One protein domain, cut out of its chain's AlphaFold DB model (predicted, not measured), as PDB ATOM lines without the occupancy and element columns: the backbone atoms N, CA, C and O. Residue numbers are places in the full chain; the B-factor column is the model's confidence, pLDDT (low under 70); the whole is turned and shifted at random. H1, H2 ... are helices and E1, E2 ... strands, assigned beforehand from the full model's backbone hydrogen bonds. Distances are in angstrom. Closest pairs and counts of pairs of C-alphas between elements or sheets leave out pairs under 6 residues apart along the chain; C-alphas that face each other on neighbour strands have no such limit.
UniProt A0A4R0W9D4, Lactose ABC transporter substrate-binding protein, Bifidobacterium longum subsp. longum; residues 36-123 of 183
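What this domain is: This is residues 36 to 123 of the 183 residues of the protein "Lactose ABC transporter substrate-binding protein" of Bifidobacterium longum subsp. longum (UniProt A0A4R0W9D4). A narrow ribbon of two parallel strands, E1 and E2, runs through the middle of a loose, elongated domain, with helix H2 packed on E2. H3 lies beyond one end of the ribbon, and the looped stretch 36 to 55 lies toward the other. The 88 printed residues hold H1, E1, H2, E2 and H3 in that order; the class is mixed helices and strands, with 41 residues, under half, in named elements. The radius of gyration of the C-alphas is 15.2 A, and the spans are 43 by 27 by 24 A.

Where its parts are: Residues 36 to 55 hold no named element. H1 is residues 56 to 59, 5.5 A long, from C-alpha 56 at (10.637, 8.383, -20.657). E1 is residues 62 to 68, 19.5 A; H2 is residues 76 to 87, 17.4 A; E2 is residues 91 to 97, 19.0 A. H3 is residues 100 to 110, 15.5 A, ending with C-alpha 110 at (10.330, 4.350, -45.830).

How they stand to each other: E1 and E2 are parallel neighbours at 25 degrees, with N 64 and O 92 2.9 A apart and N 94 and O 64 2.8 A apart, within hydrogen-bond range. E1, H2 and E2 form a strand-helix-strand unit, two parallel strands with a helix between, whose crossover is right-handed. The closest C-alphas of H2 and E2, Glu 85 and Val 91, are 5.8 A apart. Residues 66 to 67 of E1 pair in parallel with residues 120 to 121. H1, H2 and H3 are apart from one another. Every O i to N i+4 pair of H2 is within hydrogen-bond range, against 3 of 7 in H3, where 5 of 8 O i to N i+3 pairs are; H1 is too short for an O i to N i+4 pair.

The domain as a whole: The C-alphas farthest apart, Gly 40 and Ser 101, are 43.4 A apart. The printed part has no cut, and no link is long. Residues 113 to 116 have pLDDT under 70.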
ATOM      1  N   GLN A  36       8.185   4.703 -11.761       86.00
ATOM      2  CA  GLN A  36       9.366   4.957 -10.947       86.00
ATOM      3  C   GLN A  36      10.356   5.797 -11.741       86.00
ATOM      4  O   GLN A  36      11.107   5.260 -12.543       86.00
ATOM      5  N   ALA A  37      10.361   7.111 -11.517       83.56
ATOM      6  CA  ALA A  37      11.325   8.002 -12.160       83.56
ATOM      7  C   ALA A  37      12.762   7.690 -11.714       83.56
ATOM      8  O   ALA A  37      13.655   7.557 -12.541       83.56
ATOM      9  N   ASP A  38      12.965   7.533 -10.405       89.00
ATOM     10  CA  ASP A  38      14.280   7.252  -9.840       89.00
ATOM     11  C   ASP A  38      14.632   5.766  -9.977       89.00
ATOM     12  O   ASP A  38      13.914   4.894  -9.478       89.00
ATOM     13  N   LYS A  39      15.735   5.482 -10.674       85.62
ATOM     14  CA  LYS A  39      16.255   4.128 -10.906       85.62
ATOM     15  C   LYS A  39      17.403   3.787  -9.957       85.62
ATOM     16  O   LYS A  39      17.901   2.663  -9.994       85.62
ATOM     17  N   GLY A  40      17.840   4.734  -9.123       84.75
ATOM     18  CA  GLY A  40      18.995   4.583  -8.240       84.75
ATOM     19  C   GLY A  40      20.320   4.430  -8.992       84.75
ATOM     20  O   GLY A  40      21.278   3.884  -8.442       84.75
ATOM     21  N   LEU A  41      20.377   4.866 -10.253       87.69
ATOM     22  CA  LEU A  41      21.552   4.739 -11.110       87.69
ATOM     23  C   LEU A  41      22.370   6.035 -11.097       87.69
ATOM     24  O   LEU A  41      21.829   7.132 -10.988       87.69
ATOM     25  N   ALA A  42      23.692   5.927 -11.211       88.75
ATOM     26  CA  ALA A  42      24.544   7.108 -11.293       88.75
ATOM     27  C   ALA A  42      24.343   7.835 -12.633       88.75
ATOM     28  O   ALA A  42      24.193   7.198 -13.676       88.75
ATOM     29  N   VAL A  43      24.394   9.169 -12.601       88.69
ATOM     30  CA  VAL A  43      24.469   9.982 -13.821       88.69
ATOM     31  C   VAL A  43      25.773   9.645 -14.540       88.69
ATOM     32  O   VAL A  43      26.847   9.651 -13.935       88.69
ATOM     33  N   MET A  44      25.671   9.312 -15.823       88.06
ATOM     34  CA  MET A  44      26.793   8.870 -16.647       88.06
ATOM     35  C   MET A  44      27.373  10.029 -17.459       88.06
ATOM     36  O   MET A  44      26.621  10.839 -17.990       88.06
ATOM     37  N   GLY A  45      28.696  10.048 -17.635       83.94
ATOM     38  CA  GLY A  45      29.405  10.990 -18.508       83.94
ATOM     39  C   GLY A  45      29.842  12.292 -17.827       83.94
ATOM     40  O   GLY A  45      29.203  12.764 -16.893       83.94
ATOM     41  N   ASP A  46      30.949  12.867 -18.313       84.38
ATOM     42  CA  ASP A  46      31.560  14.069 -17.724       84.38
ATOM     43  C   ASP A  46      31.134  15.360 -18.445       84.38
ATOM     44  O   ASP A  46      30.621  16.292 -17.836       84.38
ATOM     45  N   THR A  47      31.362  15.439 -19.767       85.12
ATOM     46  CA  THR A  47      31.029  16.628 -20.587       85.12
ATOM     47  C   THR A  47      29.630  16.545 -21.195       85.12
ATOM     48  O   THR A  47      28.948  17.558 -21.326       85.12
ATOM     49  N   ILE A  48      29.202  15.338 -21.569       83.25
ATOM     50  CA  ILE A  48      27.832  15.040 -21.982       83.25
ATOM     51  C   ILE A  48      27.287  14.090 -20.928       83.25
ATOM     52  O   ILE A  48      27.718  12.942 -20.849       83.25
ATOM     53  N   THR A  49      26.389  14.603 -20.095       87.94
ATOM     54  CA  THR A  49      25.784  13.855 -18.996       87.94
ATOM     55  C   THR A  49      24.502  13.177 -19.464       87.94
ATOM     56  O   THR A  49      23.651  13.822 -20.079       87.94
ATOM     57  N   TYR A  50      24.329  11.907 -19.122       86.31
ATOM     58  CA  TYR A  50      23.088  11.160 -19.274       86.31
ATOM     59  C   TYR A  50      22.551  10.788 -17.893       86.31
ATOM     60  O   TYR A  50      23.205  10.061 -17.141       86.31
ATOM     61  N   ASP A  51      21.366  11.297 -17.563       89.56
ATOM     62  CA  ASP A  51      20.659  10.954 -16.331       89.56
ATOM     63  C   ASP A  51      19.646   9.830 -16.603       89.56
ATOM     64  O   ASP A  51      18.652  10.067 -17.291       89.56
ATOM     65  N   PRO A  52      19.865   8.608 -16.092       87.25
ATOM     66  CA  PRO A  52      18.917   7.507 -16.245       87.25
ATOM     67  C   PRO A  52      17.674   7.626 -15.342       87.25
ATOM     68  O   PRO A  52      16.720   6.880 -15.545       87.25
ATOM     69  N   ASN A  53      17.657   8.531 -14.357       89.69
ATOM     70  CA  ASN A  53      16.628   8.611 -13.312       89.69
ATOM     71  C   ASN A  53      15.474   9.550 -13.690       89.69
ATOM     72  O   ASN A  53      15.108  10.464 -12.948       89.69
ATOM     73  N   HIS A  54      14.892   9.328 -14.865       90.44
ATOM     74  CA  HIS A  54      13.730  10.073 -15.330       90.44
ATOM     75  C   HIS A  54      12.729   9.155 -16.029       90.44
ATOM     76  O   HIS A  54      13.069   8.078 -16.512       90.44
ATOM     77  N   LEU A  55      11.479   9.613 -16.108       89.12
ATOM     78  CA  LEU A  55      10.446   8.937 -16.886       89.12
ATOM     79  C   LEU A  55      10.609   9.264 -18.370       89.12
ATOM     80  O   LEU A  55      10.558  10.428 -18.769       89.12
ATOM     81  N   VAL A  56      10.726   8.234 -19.201       88.44
ATOM     82  CA  VAL A  56      10.637   8.383 -20.657       88.44
ATOM     83  C   VAL A  56       9.163   8.497 -21.040       88.44
ATOM     84  O   VAL A  56       8.356   7.707 -20.562       88.44
ATOM     85  N   ASN A  57       8.791   9.447 -21.906       90.06
ATOM     86  CA  ASN A  57       7.408   9.609 -22.393       90.06
ATOM     87  C   ASN A  57       6.358   9.676 -21.258       90.06
ATOM     88  O   ASN A  57       5.314   9.026 -21.323       90.06
ATOM     89  N   ASP A  58       6.672  10.392 -20.173       88.69
ATOM     90  CA  ASP A  58       5.825  10.508 -18.973       88.69
ATOM     91  C   ASP A  58       5.421   9.152 -18.356       88.69
ATOM     92  O   ASP A  58       4.364   9.011 -17.737       88.69
ATOM     93  N   GLY A  59       6.246   8.121 -18.568       86.69
ATOM     94  CA  GLY A  59       6.001   6.752 -18.121       86.69
ATOM     95  C   GLY A  59       4.987   5.988 -18.973       86.69
ATOM     96  O   GLY A  59       4.755   4.802 -18.738       86.69
ATOM     97  N   GLN A  60       4.387   6.625 -19.982       89.94
ATOM     98  CA  GLN A  60       3.448   5.967 -20.882       89.94
ATOM     99  C   GLN A  60       4.184   5.019 -21.832       89.94
ATOM    100  O   GLN A  60       5.298   5.337 -22.274       89.94
ATOM    101  N   PRO A  61       3.573   3.878 -22.200       92.44
ATOM    102  CA  PRO A  61       4.264   2.899 -23.010       92.44
ATOM    103  C   PRO A  61       4.459   3.416 -24.434       92.44
ATOM    104  O   PRO A  61       3.505   3.876 -25.073       92.44
ATOM    105  N   ILE A  62       5.694   3.320 -24.918       90.88
ATOM    106  CA  ILE A  62       6.118   3.757 -26.243       90.88
ATOM    107  C   ILE A  62       6.842   2.625 -26.961       90.88
ATOM    108  O   ILE A  62       7.676   1.921 -26.396       90.88
ATOM    109  N   GLU A  63       6.525   2.479 -28.240       90.44
ATOM    110  CA  GLU A  63       7.141   1.490 -29.106       90.44
ATOM    111  C   GLU A  63       7.966   2.192 -30.183       90.44
ATOM    112  O   GLU A  63       7.467   3.070 -30.891       90.44
ATOM    113  N   LEU A  64       9.232   1.803 -30.308       90.12
ATOM    114  CA  LEU A  64      10.185   2.397 -31.235       90.12
ATOM    115  C   LEU A  64      10.675   1.338 -32.221       90.12
ATOM    116  O   LEU A  64      11.182   0.290 -31.836       90.12
ATOM    117  N   GLY A  65      10.529   1.599 -33.519       90.19
ATOM    118  CA  GLY A  65      11.042   0.704 -34.556       90.19
ATOM    119  C   GLY A  65      12.550   0.869 -34.743       90.19
ATOM    120  O   GLY A  65      13.009   1.985 -35.000       90.19
ATOM    121  N   TYR A  66      13.289  -0.238 -34.680       91.56
ATOM    122  CA  TYR A  66      14.713  -0.306 -35.000       91.56
ATOM    123  C   TYR A  66      14.946  -1.230 -36.193       91.56
ATOM    124  O   TYR A  66      14.490  -2.373 -36.191       91.56
ATOM    125  N   TRP A  67      15.630  -0.751 -37.229       91.19
ATOM    126  CA  TRP A  67      16.008  -1.579 -38.377       91.19
ATOM    127  C   TRP A  67      17.506  -1.866 -38.356       91.19
ATOM    128  O   TRP A  67      18.315  -0.942 -38.293       91.19
ATOM    129  N   SER A  68      17.858  -3.142 -38.495       90.19
ATOM    130  CA  SER A  68      19.244  -3.588 -38.627       90.19
ATOM    131  C   SER A  68      19.389  -4.626 -39.735       90.19
ATOM    132  O   SER A  68      18.444  -5.344 -40.066       90.19
ATOM    133  N   TRP A  69      20.577  -4.697 -40.331       88.00
ATOM    134  CA  TRP A  69      20.969  -5.806 -41.204       88.00
ATOM    135  C   TRP A  69      21.692  -6.925 -40.451       88.00
ATOM    136  O   TRP A  69      21.858  -8.017 -40.997       88.00
ATOM    137  N   GLY A  70      22.135  -6.652 -39.222       86.50
ATOM    138  CA  GLY A  70      22.754  -7.617 -38.325       86.50
ATOM    139  C   GLY A  70      21.736  -8.288 -37.406       86.50
ATOM    140  O   GLY A  70      20.574  -7.890 -37.318       86.50
ATOM    141  N   ASP A  71      22.200  -9.331 -36.735       85.69
ATOM    142  CA  ASP A  71      21.553  -9.952 -35.583       85.69
ATOM    143  C   ASP A  71      22.197  -9.464 -34.271       85.69
ATOM    144  O   ASP A  71      23.146  -8.684 -34.287       85.69
ATOM    145  N   GLU A  72      21.716  -9.945 -33.124       83.94
ATOM    146  CA  GLU A  72      22.235  -9.561 -31.799       83.94
ATOM    147  C   GLU A  72      23.733  -9.878 -31.607       83.94
ATOM    148  O   GLU A  72      24.405  -9.244 -30.796       83.94
ATOM    149  N   SER A  73      24.287 -10.824 -32.375       84.44
ATOM    150  CA  SER A  73      25.710 -11.176 -32.305       84.44
ATOM    151  C   SER A  73      26.608 -10.242 -33.118       84.44
ATOM    152  O   SER A  73      27.789 -10.080 -32.809       84.44
ATOM    153  N   THR A  74      26.055  -9.634 -34.167       85.81
ATOM    154  CA  THR A  74      26.788  -8.804 -35.129       85.81
ATOM    155  C   THR A  74      26.518  -7.318 -34.949       85.81
ATOM    156  O   THR A  74      27.368  -6.500 -35.302       85.81
ATOM    157  N   ASP A  75      25.373  -6.964 -34.375       87.44
ATOM    158  CA  ASP A  75      24.971  -5.597 -34.098       87.44
ATOM    159  C   ASP A  75      24.920  -5.334 -32.582       87.44
ATOM    160  O   ASP A  75      23.922  -5.651 -31.923       87.44
ATOM    161  N   PRO A  76      25.966  -4.711 -32.006       88.94
ATOM    162  CA  PRO A  76      26.009  -4.431 -30.575       88.94
ATOM    163  C   PRO A  76      24.906  -3.464 -30.133       88.94
ATOM    164  O   PRO A  76      24.541  -3.466 -28.958       88.94
ATOM    165  N   VAL A  77      24.325  -2.677 -31.046       89.44
ATOM    166  CA  VAL A  77      23.235  -1.752 -30.717       89.44
ATOM    167  C   VAL A  77      22.030  -2.517 -30.178       89.44
ATOM    168  O   VAL A  77      21.404  -2.050 -29.236       89.44
ATOM    169  N   ILE A  78      21.749  -3.723 -30.682       90.50
ATOM    170  CA  ILE A  78      20.634  -4.553 -30.197       90.50
ATOM    171  C   ILE A  78      20.784  -4.854 -28.702       90.50
ATOM    172  O   ILE A  78      19.843  -4.665 -27.934       90.50
ATOM    173  N   SER A  79      21.990  -5.232 -28.269       90.75
ATOM    174  CA  SER A  79      22.263  -5.484 -26.851       90.75
ATOM    175  C   SER A  79      22.079  -4.226 -25.991       90.75
ATOM    176  O   SER A  79      21.497  -4.295 -24.908       90.75
ATOM    177  N   MET A  80      22.477  -3.060 -26.511       90.50
ATOM    178  CA  MET A  80      22.294  -1.773 -25.834       90.50
ATOM    179  C   MET A  80      20.812  -1.393 -25.720       90.50
ATOM    180  O   MET A  80      20.399  -0.851 -24.696       90.50
ATOM    181  N   LEU A  81      19.993  -1.704 -26.731       92.06
ATOM    182  CA  LEU A  81      18.543  -1.495 -26.672       92.06
ATOM    183  C   LEU A  81      17.914  -2.348 -25.567       92.06
ATOM    184  O   LEU A  81      17.126  -1.832 -24.781       92.06
ATOM    185  N   HIS A  82      18.318  -3.612 -25.430       91.44
ATOM    186  CA  HIS A  82      17.836  -4.469 -24.345       91.44
ATOM    187  C   HIS A  82      18.273  -3.990 -22.958       91.44
ATOM    188  O   HIS A  82      17.528  -4.130 -21.989       91.44
ATOM    189  N   GLU A  83      19.472  -3.424 -22.821       90.56
ATOM    190  CA  GLU A  83      19.878  -2.769 -21.574       90.56
ATOM    191  C   GLU A  83      19.033  -1.529 -21.280       90.56
ATOM    192  O   GLU A  83      18.624  -1.323 -20.137       90.56
ATOM    193  N   TYR A  84      18.693  -0.755 -22.310       91.06
ATOM    194  CA  TYR A  84      17.813   0.397 -22.175       91.06
ATOM    195  C   TYR A  84      16.400  -0.000 -21.723       91.06
ATOM    196  O   TYR A  84      15.866   0.614 -20.803       91.06
ATOM    197  N   GLU A  85      15.818  -1.058 -22.294       91.75
ATOM    198  CA  GLU A  85      14.503  -1.595 -21.891       91.75
ATOM    199  C   GLU A  85      14.483  -2.064 -20.428       91.75
ATOM    200  O   GLU A  85      13.465  -1.941 -19.746       91.75
ATOM    201  N   LYS A  86      15.610  -2.571 -19.903       90.88
ATOM    202  CA  LYS A  86      15.717  -2.958 -18.483       90.88
ATOM    203  C   LYS A  86      15.627  -1.753 -17.549       90.88
ATOM    204  O   LYS A  86      15.091  -1.880 -16.452       90.88
ATOM    205  N   ILE A  87      16.179  -0.612 -17.961       90.56
ATOM    206  CA  ILE A  87      16.159   0.630 -17.178       90.56
ATOM    207  C   ILE A  87      14.798   1.327 -17.336       90.56
ATOM    208  O   ILE A  87      14.251   1.842 -16.359       90.56
ATOM    209  N   HIS A  88      14.227   1.274 -18.542       91.06
ATOM    210  CA  HIS A  88      12.987   1.943 -18.937       91.06
ATOM    211  C   HIS A  88      11.946   0.926 -19.429       91.06
ATOM    212  O   HIS A  88      11.797   0.732 -20.637       91.06
ATOM    213  N   PRO A  89      11.187   0.285 -18.520       89.44
ATOM    214  CA  PRO A  89      10.260  -0.792 -18.880       89.44
ATOM    215  C   PRO A  89       9.077  -0.326 -19.741       89.44
ATOM    216  O   PRO A  89       8.382  -1.156 -20.325       89.44
ATOM    217  N   ASN A  90       8.822   0.985 -19.820       91.38
ATOM    218  CA  ASN A  90       7.798   1.552 -20.693       91.38
ATOM    219  C   ASN A  90       8.241   1.697 -22.153       91.38
ATOM    220  O   ASN A  90       7.416   2.022 -23.007       91.38
ATOM    221  N   VAL A  91       9.519   1.489 -22.452       92.31
ATOM    222  CA  VAL A  91      10.054   1.572 -23.808       92.31
ATOM    223  C   VAL A  91      10.197   0.163 -24.359       92.31
ATOM    224  O   VAL A  91      10.700  -0.732 -23.690       92.31
ATOM    225  N   THR A  92       9.734  -0.048 -25.586       92.38
ATOM    226  CA  THR A  92       9.876  -1.325 -26.289       92.38
ATOM    227  C   THR A  92      10.419  -1.083 -27.687       92.38
ATOM    228  O   THR A  92       9.868  -0.275 -28.441       92.38
ATOM    229  N   PHE A  93      11.476  -1.794 -28.064       92.06
ATOM    230  CA  PHE A  93      12.069  -1.703 -29.391       92.06
ATOM    231  C   PHE A  93      11.591  -2.838 -30.296       92.06
ATOM    232  O   PHE A  93      11.812  -4.021 -30.044       92.06
ATOM    233  N   LYS A  94      10.964  -2.482 -31.421       91.12
ATOM    234  CA  LYS A  94      10.641  -3.430 -32.492       91.12
ATOM    235  C   LYS A  94      11.810  -3.562 -33.451       91.12
ATOM    236  O   LYS A  94      11.947  -2.776 -34.389       91.12
ATOM    237  N   ILE A  95      12.617  -4.590 -33.226       90.69
ATOM    238  CA  ILE A  95      13.780  -4.901 -34.053       90.69
ATOM    239  C   ILE A  95      13.324  -5.617 -35.325       90.69
ATOM    240  O   ILE A  95      12.749  -6.702 -35.283       90.69
ATOM    241  N   SER A  96      13.570  -4.993 -36.473       89.56
ATOM    242  CA  SER A  96      13.337  -5.575 -37.792       89.56
ATOM    243  C   SER A  96      14.678  -5.883 -38.440       89.56
ATOM    244  O   SER A  96      15.387  -4.973 -38.875       89.56
ATOM    245  N   GLN A  97      15.011  -7.169 -38.519       89.44
ATOM    246  CA  GLN A  97      16.173  -7.624 -39.269       89.44
ATOM    247  C   GLN A  97      15.834  -7.660 -40.763       89.44
ATOM    248  O   GLN A  97      14.887  -8.325 -41.187       89.44
ATOM    249  N   VAL A  98      16.602  -6.940 -41.576       88.88
ATOM    250  CA  VAL A  98      16.395  -6.844 -43.025       88.88
ATOM    251  C   VAL A  98      17.689  -7.227 -43.735       88.88
ATOM    252  O   VAL A  98      18.751  -6.716 -43.409       88.88
ATOM    253  N   ALA A  99      17.613  -8.110 -44.732       91.06
ATOM    254  CA  ALA A  99      18.787  -8.504 -45.509       91.06
ATOM    255  C   ALA A  99      19.485  -7.291 -46.152       91.06
ATOM    256  O   ALA A  99      18.821  -6.346 -46.575       91.06
ATOM    257  N   TRP A 100      20.816  -7.348 -46.282       88.12
ATOM    258  CA  TRP A 100      21.651  -6.226 -46.736       88.12
ATOM    259  C   TRP A 100      21.134  -5.524 -48.001       88.12
ATOM    260  O   TRP A 100      20.905  -4.320 -47.992       88.12
ATOM    261  N   SER A 101      20.906  -6.269 -49.088       87.19
ATOM    262  CA  SER A 101      20.436  -5.697 -50.358       87.19
ATOM    263  C   SER A 101      19.073  -5.016 -50.227       87.19
ATOM    264  O   SER A 101      18.833  -3.960 -50.806       87.19
ATOM    265  N   ASP A 102      18.183  -5.611 -49.439       88.62
ATOM    266  CA  ASP A 102      16.836  -5.108 -49.207       88.62
ATOM    267  C   ASP A 102      16.836  -3.875 -48.307       88.62
ATOM    268  O   ASP A 102      16.005  -2.984 -48.484       88.62
ATOM    269  N   TYR A 103      17.757  -3.813 -47.348       88.44
ATOM    270  CA  TYR A 103      17.880  -2.726 -46.386       88.44
ATOM    271  C   TYR A 103      18.089  -1.385 -47.100       88.44
ATOM    272  O   TYR A 103      17.375  -0.414 -46.832       88.44
ATOM    273  N   TRP A 104      19.000  -1.350 -48.075       87.81
ATOM    274  CA  TRP A 104      19.342  -0.135 -48.826       87.81
ATOM    275  C   TRP A 104      18.295   0.263 -49.866       87.81
ATOM    276  O   TRP A 104      18.256   1.413 -50.293       87.81
ATOM    277  N   VAL A 105      17.386  -0.646 -50.224       87.88
ATOM    278  CA  VAL A 105      16.220  -0.332 -51.060       87.88
ATOM    279  C   VAL A 105      15.054   0.157 -50.201       87.88
ATOM    280  O   VAL A 105      14.407   1.151 -50.529       87.88
ATOM    281  N   LYS A 106      14.779  -0.514 -49.078       86.94
ATOM    282  CA  LYS A 106      13.610  -0.252 -48.229       86.94
ATOM    283  C   LYS A 106      13.772   1.007 -47.386       86.94
ATOM    284  O   LYS A 106      12.820   1.778 -47.285       86.94
ATOM    285  N   THR A 107      14.954   1.254 -46.822       87.69
ATOM    286  CA  THR A 107      15.174   2.387 -45.907       87.69
ATOM    287  C   THR A 107      14.897   3.734 -46.589       87.69
ATOM    288  O   THR A 107      14.029   4.462 -46.103       87.69
ATOM    289  N   PRO A 108      15.476   4.061 -47.765       83.88
ATOM    290  CA  PRO A 108      15.157   5.308 -48.470       83.88
ATOM    291  C   PRO A 108      13.672   5.472 -48.816       83.88
ATOM    292  O   PRO A 108      13.155   6.589 -48.829       83.88
ATOM    293  N   LEU A 109      12.975   4.372 -49.128       83.50
ATOM    294  CA  LEU A 109      11.548   4.393 -49.462       83.50
ATOM    295  C   LEU A 109      10.690   4.692 -48.234       83.50
ATOM    296  O   LEU A 109       9.763   5.496 -48.320       83.50
ATOM    297  N   SER A 110      11.023   4.096 -47.092       81.50
ATOM    298  CA  SER A 110      10.330   4.350 -45.830       81.50
ATOM    299  C   SER A 110      10.477   5.804 -45.374       81.50
ATOM    300  O   SER A 110       9.496   6.415 -44.951       81.50
ATOM    301  N   LEU A 111      11.662   6.398 -45.551       80.12
ATOM    302  CA  LEU A 111      11.949   7.786 -45.165       80.12
ATOM    303  C   LEU A 111      11.182   8.840 -45.986       80.12
ATOM    304  O   LEU A 111      11.095   9.994 -45.577       80.12
ATOM    305  N   LYS A 112      10.584   8.473 -47.127       73.25
ATOM    306  CA  LYS A 112       9.786   9.385 -47.974       73.25
ATOM    307  C   LYS A 112       8.363   9.650 -47.454       73.25
ATOM    308  O   LYS A 112       7.568  10.243 -48.178       73.25
ATOM    309  N   GLY A 113       8.044   9.243 -46.223       63.97
ATOM    310  CA  GLY A 113       6.758   9.533 -45.575       63.97
ATOM    311  C   GLY A 113       5.894   8.306 -45.295       63.97
ATOM    312  O   GLY A 113       4.671   8.422 -45.220       63.97
ATOM    313  N   ASN A 114       6.496   7.123 -45.153       67.81
ATOM    314  CA  ASN A 114       5.759   5.941 -44.724       67.81
ATOM    315  C   ASN A 114       5.569   5.954 -43.196       67.81
ATOM    316  O   ASN A 114       6.506   6.232 -42.454       67.81
ATOM    317  N   LYS A 115       4.374   5.577 -42.722       64.12
ATOM    318  CA  LYS A 115       4.088   5.377 -41.289       64.12
ATOM    319  C   LYS A 115       4.938   4.267 -40.659       64.12
ATOM    320  O   LYS A 115       5.110   4.261 -39.450       64.12
ATOM    321  N   ASN A 116       5.476   3.361 -41.477       67.81
ATOM    322  CA  ASN A 116       6.309   2.242 -41.030       67.81
ATOM    323  C   ASN A 116       7.814   2.555 -41.086       67.81
ATOM    324  O   ASN A 116       8.628   1.632 -41.150       67.81
ATOM    325  N   ALA A 117       8.198   3.832 -41.147       72.38
ATOM    326  CA  ALA A 117       9.604   4.201 -41.104       72.38
ATOM    327  C   ALA A 117      10.216   3.843 -39.740       72.38
ATOM    328  O   ALA A 117       9.596   4.123 -38.711       72.38
ATOM    329  N   PRO A 118      11.414   3.231 -39.714       80.25
ATOM    330  CA  PRO A 118      12.127   3.044 -38.461       80.25
ATOM    331  C   PRO A 118      12.466   4.401 -37.848       80.25
ATOM    332  O   PRO A 118      12.842   5.335 -38.560       80.25
ATOM    333  N   VAL A 119      12.363   4.488 -36.525       85.62
ATOM    334  CA  VAL A 119      12.838   5.658 -35.776       85.62
ATOM    335  C   VAL A 119      14.359   5.604 -35.657       85.62
ATOM    336  O   VAL A 119      15.022   6.630 -35.776       85.62
ATOM    337  N   LEU A 120      14.911   4.403 -35.473       88.75
ATOM    338  CA  LEU A 120      16.344   4.159 -35.392       88.75
ATOM    339  C   LEU A 120      16.773   3.202 -36.510       88.75
ATOM    340  O   LEU A 120      16.147   2.166 -36.735       88.75
ATOM    341  N   PHE A 121      17.835   3.549 -37.225       88.25
ATOM    342  CA  PHE A 121      18.375   2.735 -38.308       88.25
ATOM    343  C   PHE A 121      19.877   2.971 -38.434       88.25
ATOM    344  O   PHE A 121      20.375   4.074 -38.206       88.25
ATOM    345  N   ASN A 122      20.597   1.932 -38.832       84.62
ATOM    346  CA  ASN A 122      22.026   2.010 -39.082       84.62
ATOM    347  C   ASN A 122      22.325   2.579 -40.479       84.62
ATOM    348  O   ASN A 122      21.564   2.383 -41.434       84.62
ATOM    349  N   VAL A 123      23.471   3.244 -40.616       85.38
ATOM    350  CA  VAL A 123      23.991   3.751 -41.893       85.38
ATOM    351  C   VAL A 123      25.393   3.202 -42.102       85.38
ATOM    352  O   VAL A 123      26.247   3.326 -41.227       85.38
TER     353      VAL A 123